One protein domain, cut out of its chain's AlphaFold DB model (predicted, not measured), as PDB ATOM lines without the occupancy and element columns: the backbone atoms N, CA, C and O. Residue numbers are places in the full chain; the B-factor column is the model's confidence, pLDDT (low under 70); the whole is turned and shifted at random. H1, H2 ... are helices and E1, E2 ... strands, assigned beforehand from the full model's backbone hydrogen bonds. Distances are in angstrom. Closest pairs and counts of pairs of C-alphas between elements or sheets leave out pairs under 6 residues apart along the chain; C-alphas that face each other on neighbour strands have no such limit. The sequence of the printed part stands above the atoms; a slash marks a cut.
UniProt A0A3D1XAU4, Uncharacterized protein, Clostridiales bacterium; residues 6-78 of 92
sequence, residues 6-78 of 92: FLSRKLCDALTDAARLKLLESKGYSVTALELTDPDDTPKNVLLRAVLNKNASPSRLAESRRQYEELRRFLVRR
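AT A GLANCE: This is residues 6 to 78 of the 92 residues of an uncharacterized protein of Clostridiales bacterium (UniProt A0A3D1XAU4). This is a flat, loose piece in which a long helix, H1, lies in the middle, with a two-stranded hairpin, E1 and E2, along one side of it and a second helix, H2, along the other. H1 and H2 run opposite ways and make a narrow V, close together where H1 ends and H2 begins; residues 38 to 43 of the loop joining the strands and residues 6 to 11 of H1 stick out. You have 73 residues before you, in the order H1, E1, E2, H2, the strands antiparallel and the class mixed, helices and strands. The radius of gyration of the C-alphas is 14.2 A, and the spans are 43 by 34 by 9 A.

HOW THE PARTS SIT: Begin with H1, residues 6 to 26, and set it beside H2, residues 58 to 76: they touch, with the C-alphas of Ser 26 and Leu 61 the closest at 4.6 A. Their lines stand at a shallow tilt of 28 degrees, opposite ways. Look next from H1 to E1, residues 29 to 35, where the closest C-alphas are those of Leu 21 and Val 31, 6.4 A apart. For H1 and E2, residues 46 to 52, they are those of Leu 24 and Ala 50, 7.2 A apart. E1 and E2 form an antiparallel hairpin, with 161 degrees between their directions. Check N 32 and O 49 at 2.8 A and N 47 and O 34 at 2.8 A, both within hydrogen-bond range. E1 and H2 are apart. In H1 and H2 every O i to N i+4 pair is within hydrogen-bond range.

IN THESE COORDINATES: Find C-alpha 6 at (30.748, 65.899, 82.331); from there H1 runs 30.5 A to C-alpha 26. E1, residues 29 to 35, begins at C-alpha 29, at (61.217, 65.354, 76.382), and is 19.1 A long. E2 follows from residue 46 to residue 52, 19.4 A. H2 runs 26.5 A from C-alpha 58 to C-alpha 76, which you will find at (43.609, 49.863, 80.097).

THE WHOLE: The two C-alphas farthest apart are those of Asp 40 and Ser 59, 43.1 A. Without the stretches that stand free, the body has 61 residues and spans 34 by 33 by 9 A. The links H1 to E1 and E2 to H2 are tight, and E1 to E2 is a short link of 10 residues. The printed part has no cut. Its mean pLDDT is 91.0; look for values under 70 at residues 39 to 43 and at residue 78.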
ATOM      1  N   PHE A   6      29.792  64.806  82.508       88.00
ATOM      2  CA  PHE A   6      30.748  65.899  82.331       88.00
ATOM      3  C   PHE A   6      32.027  65.707  83.158       88.00
ATOM      4  O   PHE A   6      33.129  65.852  82.630       88.00
ATOM      5  N   LEU A   7      31.885  65.338  84.435       89.94
ATOM      6  CA  LEU A   7      33.025  65.087  85.321       89.94
ATOM      7  C   LEU A   7      33.797  63.848  84.874       89.94
ATOM      8  O   LEU A   7      35.024  63.877  84.811       89.94
ATOM      9  N   SER A   8      33.074  62.798  84.483       91.06
ATOM     10  CA  SER A   8      33.653  61.600  83.876       91.06
ATOM     11  C   SER A   8      34.514  61.939  82.652       91.06
ATOM     12  O   SER A   8      35.637  61.453  82.546       91.06
ATOM     13  N   ARG A   9      34.035  62.818  81.761       90.50
ATOM     14  CA  ARG A   9      34.782  63.240  80.568       90.50
ATOM     15  C   ARG A   9      36.048  64.016  80.934       90.50
ATOM     16  O   ARG A   9      37.127  63.622  80.510       90.50
ATOM     17  N   LYS A  10      35.940  65.020  81.814       90.00
ATOM     18  CA  LYS A  10      37.102  65.792  82.293       90.00
ATOM     19  C   LYS A  10      38.169  64.914  82.947       90.00
ATOM     20  O   LYS A  10      39.357  65.140  82.735       90.00
ATOM     21  N   LEU A  11      37.756  63.917  83.729       91.50
ATOM     22  CA  LEU A  11      38.682  62.968  84.340       91.50
ATOM     23  C   LEU A  11      39.393  62.121  83.276       91.50
ATOM     24  O   LEU A  11      40.612  61.981  83.331       91.50
ATOM     25  N   CYS A  12      38.656  61.574  82.305       91.69
ATOM     26  CA  CYS A  12      39.238  60.801  81.206       91.69
ATOM     27  C   CYS A  12      40.227  61.627  80.375       91.69
ATOM     28  O   CYS A  12      41.309  61.125  80.059       91.69
ATOM     29  N   ASP A  13      39.892  62.879  80.066       91.56
ATOM     30  CA  ASP A  13      40.763  63.791  79.323       91.56
ATOM     31  C   ASP A  13      42.076  64.017  80.090       91.56
ATOM     32  O   ASP A  13      43.158  63.718  79.577       91.56
ATOM     33  N   ALA A  14      41.983  64.404  81.368       92.56
ATOM     34  CA  ALA A  14      43.144  64.657  82.222       92.56
ATOM     35  C   ALA A  14      44.040  63.419  82.402       92.56
ATOM     36  O   ALA A  14      45.267  63.510  82.326       92.56
ATOM     37  N   LEU A  15      43.439  62.248  82.622       94.25
ATOM     38  CA  LEU A  15      44.172  60.990  82.763       94.25
ATOM     39  C   LEU A  15      44.904  60.603  81.473       94.25
ATOM     40  O   LEU A  15      46.044  60.133  81.517       94.25
ATOM     41  N   THR A  16      44.266  60.819  80.323       93.94
ATOM     42  CA  THR A  16      44.878  60.536  79.024       93.94
ATOM     43  C   THR A  16      46.042  61.490  78.752       93.94
ATOM     44  O   THR A  16      47.102  61.054  78.297       93.94
ATOM     45  N   ASP A  17      45.903  62.773  79.089       95.75
ATOM     46  CA  ASP A  17      46.976  63.760  78.947       95.75
ATOM     47  C   ASP A  17      48.156  63.481  79.880       95.75
ATOM     48  O   ASP A  17      49.309  63.538  79.446       95.75
ATOM     49  N   ALA A  18      47.897  63.063  81.121       95.75
ATOM     50  CA  ALA A  18      48.942  62.604  82.035       95.75
ATOM     51  C   ALA A  18      49.736  61.421  81.449       95.75
ATOM     52  O   ALA A  18      50.969  61.397  81.524       95.75
ATOM     53  N   ALA A  19      49.058  60.467  80.800       96.56
ATOM     54  CA  ALA A  19      49.716  59.346  80.131       96.56
ATOM     55  C   ALA A  19      50.574  59.802  78.940       96.56
ATOM     56  O   ALA A  19      51.707  59.337  78.792       96.56
ATOM     57  N   ARG A  20      50.083  60.747  78.125       97.62
ATOM     58  CA  ARG A  20      50.854  61.343  77.017       97.62
ATOM     59  C   ARG A  20      52.106  62.061  77.516       97.62
ATOM     60  O   ARG A  20      53.181  61.863  76.949       97.62
ATOM     61  N   LEU A  21      51.992  62.846  78.587       97.94
ATOM     62  CA  LEU A  21      53.121  63.551  79.201       97.94
ATOM     63  C   LEU A  21      54.189  62.569  79.688       97.94
ATOM     64  O   LEU A  21      55.349  62.696  79.304       97.94
ATOM     65  N   LYS A  22      53.796  61.538  80.446       97.75
ATOM     66  CA  LYS A  22      54.728  60.515  80.950       97.75
ATOM     67  C   LYS A  22      55.397  59.732  79.827       97.75
ATOM     68  O   LYS A  22      56.589  59.424  79.905       97.75
ATOM     69  N   LEU A  23      54.663  59.447  78.750       98.19
ATOM     70  CA  LEU A  23      55.239  58.840  77.557       98.19
ATOM     71  C   LEU A  23      56.324  59.740  76.954       98.19
ATOM     72  O   LEU A  23      57.423  59.259  76.693       98.19
ATOM     73  N   LEU A  24      56.053  61.032  76.770       98.31
ATOM     74  CA  LEU A  24      57.019  61.997  76.235       98.31
ATOM     75  C   LEU A  24      58.249  62.146  77.145       98.31
ATOM     76  O   LEU A  24      59.377  62.094  76.654       98.31
ATOM     77  N   GLU A  25      58.064  62.229  78.463       98.06
ATOM     78  CA  GLU A  25      59.172  62.238  79.431       98.06
ATOM     79  C   GLU A  25      60.053  60.990  79.290       98.06
ATOM     80  O   GLU A  25      61.279  61.094  79.225       98.06
ATOM     81  N   SER A  26      59.444  59.810  79.123       97.81
ATOM     82  CA  SER A  26      60.177  58.554  78.895       97.81
ATOM     83  C   SER A  26      60.976  58.522  77.586       97.81
ATOM     84  O   SER A  26      61.873  57.696  77.424       97.81
ATOM     85  N   LYS A  27      60.657  59.416  76.644       97.44
ATOM     86  CA  LYS A  27      61.360  59.597  75.367       97.44
ATOM     87  C   LYS A  27      62.379  60.743  75.407       97.44
ATOM     88  O   LYS A  27      62.960  61.062  74.376       97.44
ATOM     89  N   GLY A  28      62.610  61.342  76.576       97.81
ATOM     90  CA  GLY A  28      63.601  62.400  76.775       97.81
ATOM     91  C   GLY A  28      63.089  63.807  76.517       97.81
ATOM     92  O   GLY A  28      63.888  64.732  76.402       97.81
ATOM     93  N   TYR A  29      61.775  64.009  76.451       98.50
ATOM     94  CA  TYR A  29      61.217  65.354  76.382       98.50
ATOM     95  C   TYR A  29      61.077  65.951  77.782       98.50
ATOM     96  O   TYR A  29      60.629  65.300  78.719       98.50
ATOM     97  N   SER A  30      61.431  67.225  77.919       97.31
ATOM     98  CA  SER A  30      60.946  68.058  79.017       97.31
ATOM     99  C   SER A  30      59.569  68.583  78.635       97.31
ATOM    100  O   SER A  30      59.410  69.171  77.562       97.31
ATOM    101  N   VAL A  31      58.577  68.325  79.484       97.69
ATOM    102  CA  VAL A  31      57.168  68.571  79.171       97.69
ATOM    103  C   VAL A  31      56.557  69.646  80.067       97.69
ATOM    104  O   VAL A  31      57.029  69.902  81.174       97.69
ATOM    105  N   THR A  32      55.506  70.298  79.585       96.56
ATOM    106  CA  THR A  32      54.712  71.275  80.340       96.56
ATOM    107  C   THR A  32      53.254  71.151  79.915       96.56
ATOM    108  O   THR A  32      52.980  71.062  78.721       96.56
ATOM    109  N   ALA A  33      52.331  71.153  80.875       94.94
ATOM    110  CA  ALA A  33      50.897  71.225  80.622       94.94
ATOM    111  C   ALA A  33      50.419  72.649  80.918       94.94
ATOM    112  O   ALA A  33      50.670  73.163  82.007       94.94
ATOM    113  N   LEU A  34      49.778  73.288  79.944       91.56
ATOM    114  CA  LEU A  34      49.281  74.657  80.041       91.56
ATOM    115  C   LEU A  34      47.795  74.679  79.707       91.56
ATOM    116  O   LEU A  34      47.346  73.963  78.818       91.56
ATOM    117  N   GLU A  35      47.033  75.518  80.392       86.88
ATOM    118  CA  GLU A  35      45.638  75.767  80.036       86.88
ATOM    119  C   GLU A  35      45.592  76.710  78.828       86.88
ATOM    120  O   GLU A  35      46.130  77.818  78.874       86.88
ATOM    121  N   LEU A  36      44.961  76.272  77.738       81.69
ATOM    122  CA  LEU A  36      44.631  77.147  76.621       81.69
ATOM    123  C   LEU A  36      43.463  78.025  77.043       81.69
ATOM    124  O   LEU A  36      42.344  77.556  77.259       81.69
ATOM    125  N   THR A  37      43.762  79.308  77.179       74.12
ATOM    126  CA  THR A  37      42.787  80.366  77.410       74.12
ATOM    127  C   THR A  37      42.638  81.128  76.101       74.12
ATOM    128  O   THR A  37      43.459  81.982  75.783       74.12
ATOM    129  N   ASP A  38      41.630  80.760  75.312       70.50
ATOM    130  CA  ASP A  38      41.197  81.558  74.163       70.50
ATOM    131  C   ASP A  38      40.212  82.632  74.669       70.50
ATOM    132  O   ASP A  38      39.378  82.305  75.523       70.50
ATOM    133  N   PRO A  39      40.299  83.901  74.226       68.94
ATOM    134  CA  PRO A  39      39.321  84.936  74.579       68.94
ATOM    135  C   PRO A  39      37.888  84.633  74.111       68.94
ATOM    136  O   PRO A  39      36.945  85.122  74.730       68.94
ATOM    137  N   ASP A  40      37.716  83.823  73.065       68.06
ATOM    138  CA  ASP A  40      36.416  83.514  72.470       68.06
ATOM    139  C   ASP A  40      35.909  82.156  72.963       68.06
ATOM    140  O   ASP A  40      36.360  81.157  72.418       68.06
ATOM    141  N   ASP A  41      35.032  82.130  73.984       64.69
ATOM    142  CA  ASP A  41      34.135  81.069  74.541       64.69
ATOM    143  C   ASP A  41      34.365  79.566  74.201       64.69
ATOM    144  O   ASP A  41      33.475  78.714  74.289       64.69
ATOM    145  N   THR A  42      35.582  79.192  73.835       63.75
ATOM    146  CA  THR A  42      35.966  77.866  73.381       63.75
ATOM    147  C   THR A  42      36.259  77.044  74.628       63.75
ATOM    148  O   THR A  42      36.939  77.532  75.539       63.75
ATOM    149  N   PRO A  43      35.776  75.790  74.721       65.75
ATOM    150  CA  PRO A  43      36.074  74.943  75.863       65.75
ATOM    151  C   PRO A  43      37.584  74.887  76.104       65.75
ATOM    152  O   PRO A  43      38.353  74.525  75.214       65.75
ATOM    153  N   LYS A  44      38.001  75.273  77.311       71.25
ATOM    154  CA  LYS A  44      39.418  75.350  77.664       71.25
ATOM    155  C   LYS A  44      40.074  73.976  77.527       71.25
ATOM    156  O   LYS A  44      39.682  73.032  78.216       71.25
ATOM    157  N   ASN A  45      41.066  73.885  76.649       81.31
ATOM    158  CA  ASN A  45      41.831  72.667  76.383       81.31
ATOM    159  C   ASN A  45      43.192  72.721  77.085       81.31
ATOM    160  O   ASN A  45      43.688  73.795  77.417       81.31
ATOM    161  N   VAL A  46      43.829  71.568  77.290       89.94
ATOM    162  CA  VAL A  46      45.207  71.514  77.793       89.94
ATOM    163  C   VAL A  46      46.174  71.478  76.608       89.94
ATOM    164  O   VAL A  46      46.122  70.578  75.774       89.94
ATOM    165  N   LEU A  47      47.090  72.443  76.536       91.69
ATOM    166  CA  LEU A  47      48.246  72.396  75.648       91.69
ATOM    167  C   LEU A  47      49.374  71.608  76.314       91.69
ATOM    168  O   LEU A  47      49.896  71.999  77.360       91.69
ATOM    169  N   LEU A  48      49.801  70.528  75.663       95.50
ATOM    170  CA  LEU A  48      50.972  69.752  76.066       95.50
ATOM    171  C   LEU A  48      52.186  70.217  75.260       95.50
ATOM    172  O   LEU A  48      52.336  69.895  74.081       95.50
ATOM    173  N   ARG A  49      53.077  70.978  75.893       96.56
ATOM    174  CA  ARG A  49      54.348  71.399  75.301       96.56
ATOM    175  C   ARG A  49      55.422  70.362  75.603       96.56
ATOM    176  O   ARG A  49      55.590  69.978  76.755       96.56
ATOM    177  N   ALA A  50      56.199  69.970  74.596       98.00
ATOM    178  CA  ALA A  50      57.308  69.034  74.744       98.00
ATOM    179  C   ALA A  50      58.549  69.545  74.009       98.00
ATOM    180  O   ALA A  50      58.487  69.890  72.832       98.00
ATOM    181  N   VAL A  51      59.688  69.579  74.700       98.12
ATOM    182  CA  VAL A  51      60.979  69.970  74.121       98.12
ATOM    183  C   VAL A  51      61.988  68.865  74.366       98.12
ATOM    184  O   VAL A  51      62.183  68.448  75.507       98.12
ATOM    185  N   LEU A  52      62.623  68.381  73.300       97.94
ATOM    186  CA  LEU A  52      63.591  67.294  73.394       97.94
ATOM    187  C   LEU A  52      64.812  67.736  74.212       97.94
ATOM    188  O   LEU A  52      65.531  68.657  73.826       97.94
ATOM    189  N   ASN A  53      65.069  67.043  75.317       95.94
ATOM    190  CA  ASN A  53      66.255  67.223  76.139       95.94
ATOM    191  C   ASN A  53      67.275  66.127  75.806       95.94
ATOM    192  O   ASN A  53      67.170  64.991  76.269       95.94
ATOM    193  N   LYS A  54      68.295  66.490  75.023       93.38
ATOM    194  CA  LYS A  54      69.355  65.569  74.577       93.38
ATOM    195  C   LYS A  54      70.207  65.001  75.722       93.38
ATOM    196  O   LYS A  54      70.876  63.997  75.523       93.38
ATOM    197  N   ASN A  55      70.153  65.614  76.906       94.62
ATOM    198  CA  ASN A  55      70.961  65.252  78.070       94.62
ATOM    199  C   ASN A  55      70.120  64.597  79.181       94.62
ATOM    200  O   ASN A  55      70.508  64.618  80.350       94.62
ATOM    201  N   ALA A  56      68.940  64.058  78.857       93.75
ATOM    202  CA  ALA A  56      68.122  63.349  79.834       93.75
ATOM    203  C   ALA A  56      68.870  62.117  80.376       93.75
ATOM    204  O   ALA A  56      69.344  61.280  79.609       93.75
ATOM    205  N   SER A  57      68.972  61.999  81.704       96.31
ATOM    206  CA  SER A  57      69.692  60.883  82.319       96.31
ATOM    207  C   SER A  57      68.967  59.548  82.080       96.31
ATOM    208  O   SER A  57      67.735  59.497  82.169       96.31
ATOM    209  N   PRO A  58      69.696  58.438  81.849       96.31
ATOM    210  CA  PRO A  58      69.082  57.124  81.646       96.31
ATOM    211  C   PRO A  58      68.162  56.691  82.795       96.31
ATOM    212  O   PRO A  58      67.096  56.126  82.554       96.31
ATOM    213  N   SER A  59      68.531  57.009  84.041       97.25
ATOM    214  CA  SER A  59      67.718  56.711  85.227       97.25
ATOM    215  C   SER A  59      66.363  57.422  85.198       97.25
ATOM    216  O   SER A  59      65.337  56.793  85.448       97.25
ATOM    217  N   ARG A  60      66.336  58.702  84.811       95.50
ATOM    218  CA  ARG A  60      65.102  59.490  84.692       95.50
ATOM    219  C   ARG A  60      64.197  58.971  83.577       95.50
ATOM    220  O   ARG A  60      62.978  58.940  83.740       95.50
ATOM    221  N   LEU A  61      64.780  58.554  82.450       97.44
ATOM    222  CA  LEU A  61      64.030  57.950  81.343       97.44
ATOM    223  C   LEU A  61      63.378  56.632  81.773       97.44
ATOM    224  O   LEU A  61      62.199  56.408  81.492       97.44
ATOM    225  N   ALA A  62      64.125  55.785  82.486       97.56
ATOM    226  CA  ALA A  62      63.627  54.517  83.008       97.56
ATOM    227  C   ALA A  62      62.497  54.720  84.031       97.56
ATOM    228  O   ALA A  62      61.464  54.054  83.948       97.56
ATOM    229  N   GLU A  63      62.651  55.676  84.947       97.81
ATOM    230  CA  GLU A  63      61.608  56.033  85.912       97.81
ATOM    231  C   GLU A  63      60.342  56.546  85.215       97.81
ATOM    232  O   GLU A  63      59.244  56.047  85.473       97.81
ATOM    233  N   SER A  64      60.491  57.480  84.272       97.44
ATOM    234  CA  SER A  64      59.365  58.023  83.502       97.44
ATOM    235  C   SER A  64      58.655  56.924  82.711       97.44
ATOM    236  O   SER A  64      57.425  56.886  82.647       97.44
ATOM    237  N   ARG A  65      59.415  55.966  82.159       97.94
ATOM    238  CA  ARG A  65      58.846  54.800  81.480       97.94
ATOM    239  C   ARG A  65      58.063  53.908  82.439       97.94
ATOM    240  O   ARG A  65      56.967  53.479  82.088       97.94
ATOM    241  N   ARG A  66      58.589  53.644  83.640       98.12
ATOM    242  CA  ARG A  66      57.892  52.863  84.674       98.12
ATOM    243  C   ARG A  66      56.564  53.518  85.056       98.12
ATOM    244  O   ARG A  66      55.543  52.835  85.069       98.12
ATOM    245  N   GLN A  67      56.576  54.827  85.307       97.56
ATOM    246  CA  GLN A  67      55.377  55.600  85.645       97.56
ATOM    247  C   GLN A  67      54.347  55.581  84.504       97.56
ATOM    248  O   GLN A  67      53.158  55.393  84.752       97.56
ATOM    249  N   TYR A  68      54.792  55.706  83.249       97.62
ATOM    250  CA  TYR A  68      53.917  55.561  82.084       97.62
ATOM    251  C   TYR A  68      53.251  54.179  82.022       97.62
ATOM    252  O   TYR A  68      52.040  54.100  81.836       97.62
ATOM    253  N   GLU A  69      54.001  53.086  82.191       96.69
ATOM    254  CA  GLU A  69      53.428  51.732  82.129       96.69
ATOM    255  C   GLU A  69      52.488  51.439  83.309       96.69
ATOM    256  O   GLU A  69      51.533  50.678  83.170       96.69
ATOM    257  N   GLU A  70      52.733  52.016  84.486       95.44
ATOM    258  CA  GLU A  70      51.805  51.952  85.619       95.44
ATOM    259  C   GLU A  70      50.486  52.663  85.309       95.44
ATOM    260  O   GLU A  70      49.421  52.050  85.413       95.44
ATOM    261  N   LEU A  71      50.555  53.904  84.826       94.62
ATOM    262  CA  LEU A  71      49.372  54.666  84.444       94.62
ATOM    263  C   LEU A  71      48.621  53.999  83.283       94.62
ATOM    264  O   LEU A  71      47.406  53.845  83.334       94.62
ATOM    265  N   ARG A  72      49.332  53.513  82.261       94.25
ATOM    266  CA  ARG A  72      48.737  52.770  81.144       94.25
ATOM    267  C   ARG A  72      48.018  51.511  81.623       94.25
ATOM    268  O   ARG A  72      46.913  51.241  81.158       94.25
ATOM    269  N   ARG A  73      48.614  50.741  82.540       93.19
ATOM    270  CA  ARG A  73      47.961  49.558  83.125       93.19
ATOM    271  C   ARG A  73      46.693  49.939  83.874       93.19
ATOM    272  O   ARG A  73      45.693  49.256  83.706       93.19
ATOM    273  N   PHE A  74      46.719  51.024  84.642       90.94
ATOM    274  CA  PHE A  74      45.530  51.541  85.315       90.94
ATOM    275  C   PHE A  74      44.415  51.905  84.318       90.94
ATOM    276  O   PHE A  74      43.278  51.487  84.510       90.94
ATOM    277  N   LEU A  75      44.742  52.605  83.226       90.44
ATOM    278  CA  LEU A  75      43.756  53.067  82.236       90.44
ATOM    279  C   LEU A  75      43.184  51.956  81.350       90.44
ATOM    280  O   LEU A  75      42.034  52.037  80.931       90.44
ATOM    281  N   VAL A  76      43.987  50.940  81.029       87.44
ATOM    282  CA  VAL A  76      43.609  49.863  80.097       87.44
ATOM    283  C   VAL A  76      43.101  48.621  80.837       87.44
ATOM    284  O   VAL A  76      42.696  47.649  80.198       87.44
ATOM    285  N   ARG A  77      43.093  48.625  82.177       79.38
ATOM    286  CA  ARG A  77      42.583  47.501  82.965       79.38
ATOM    287  C   ARG A  77      41.125  47.239  82.591       79.38
ATOM    288  O   ARG A  77      40.230  47.997  82.947       79.38
ATOM    289  N   ARG A  78      40.887  46.142  81.870       61.31
ATOM    290  CA  ARG A  78      39.539  45.639  81.615       61.31
ATOM    291  C   ARG A  78      39.078  44.879  82.854       61.31
ATOM    292  O   ARG A  78      39.832  44.076  83.397       61.31
TER     293      ARG A  78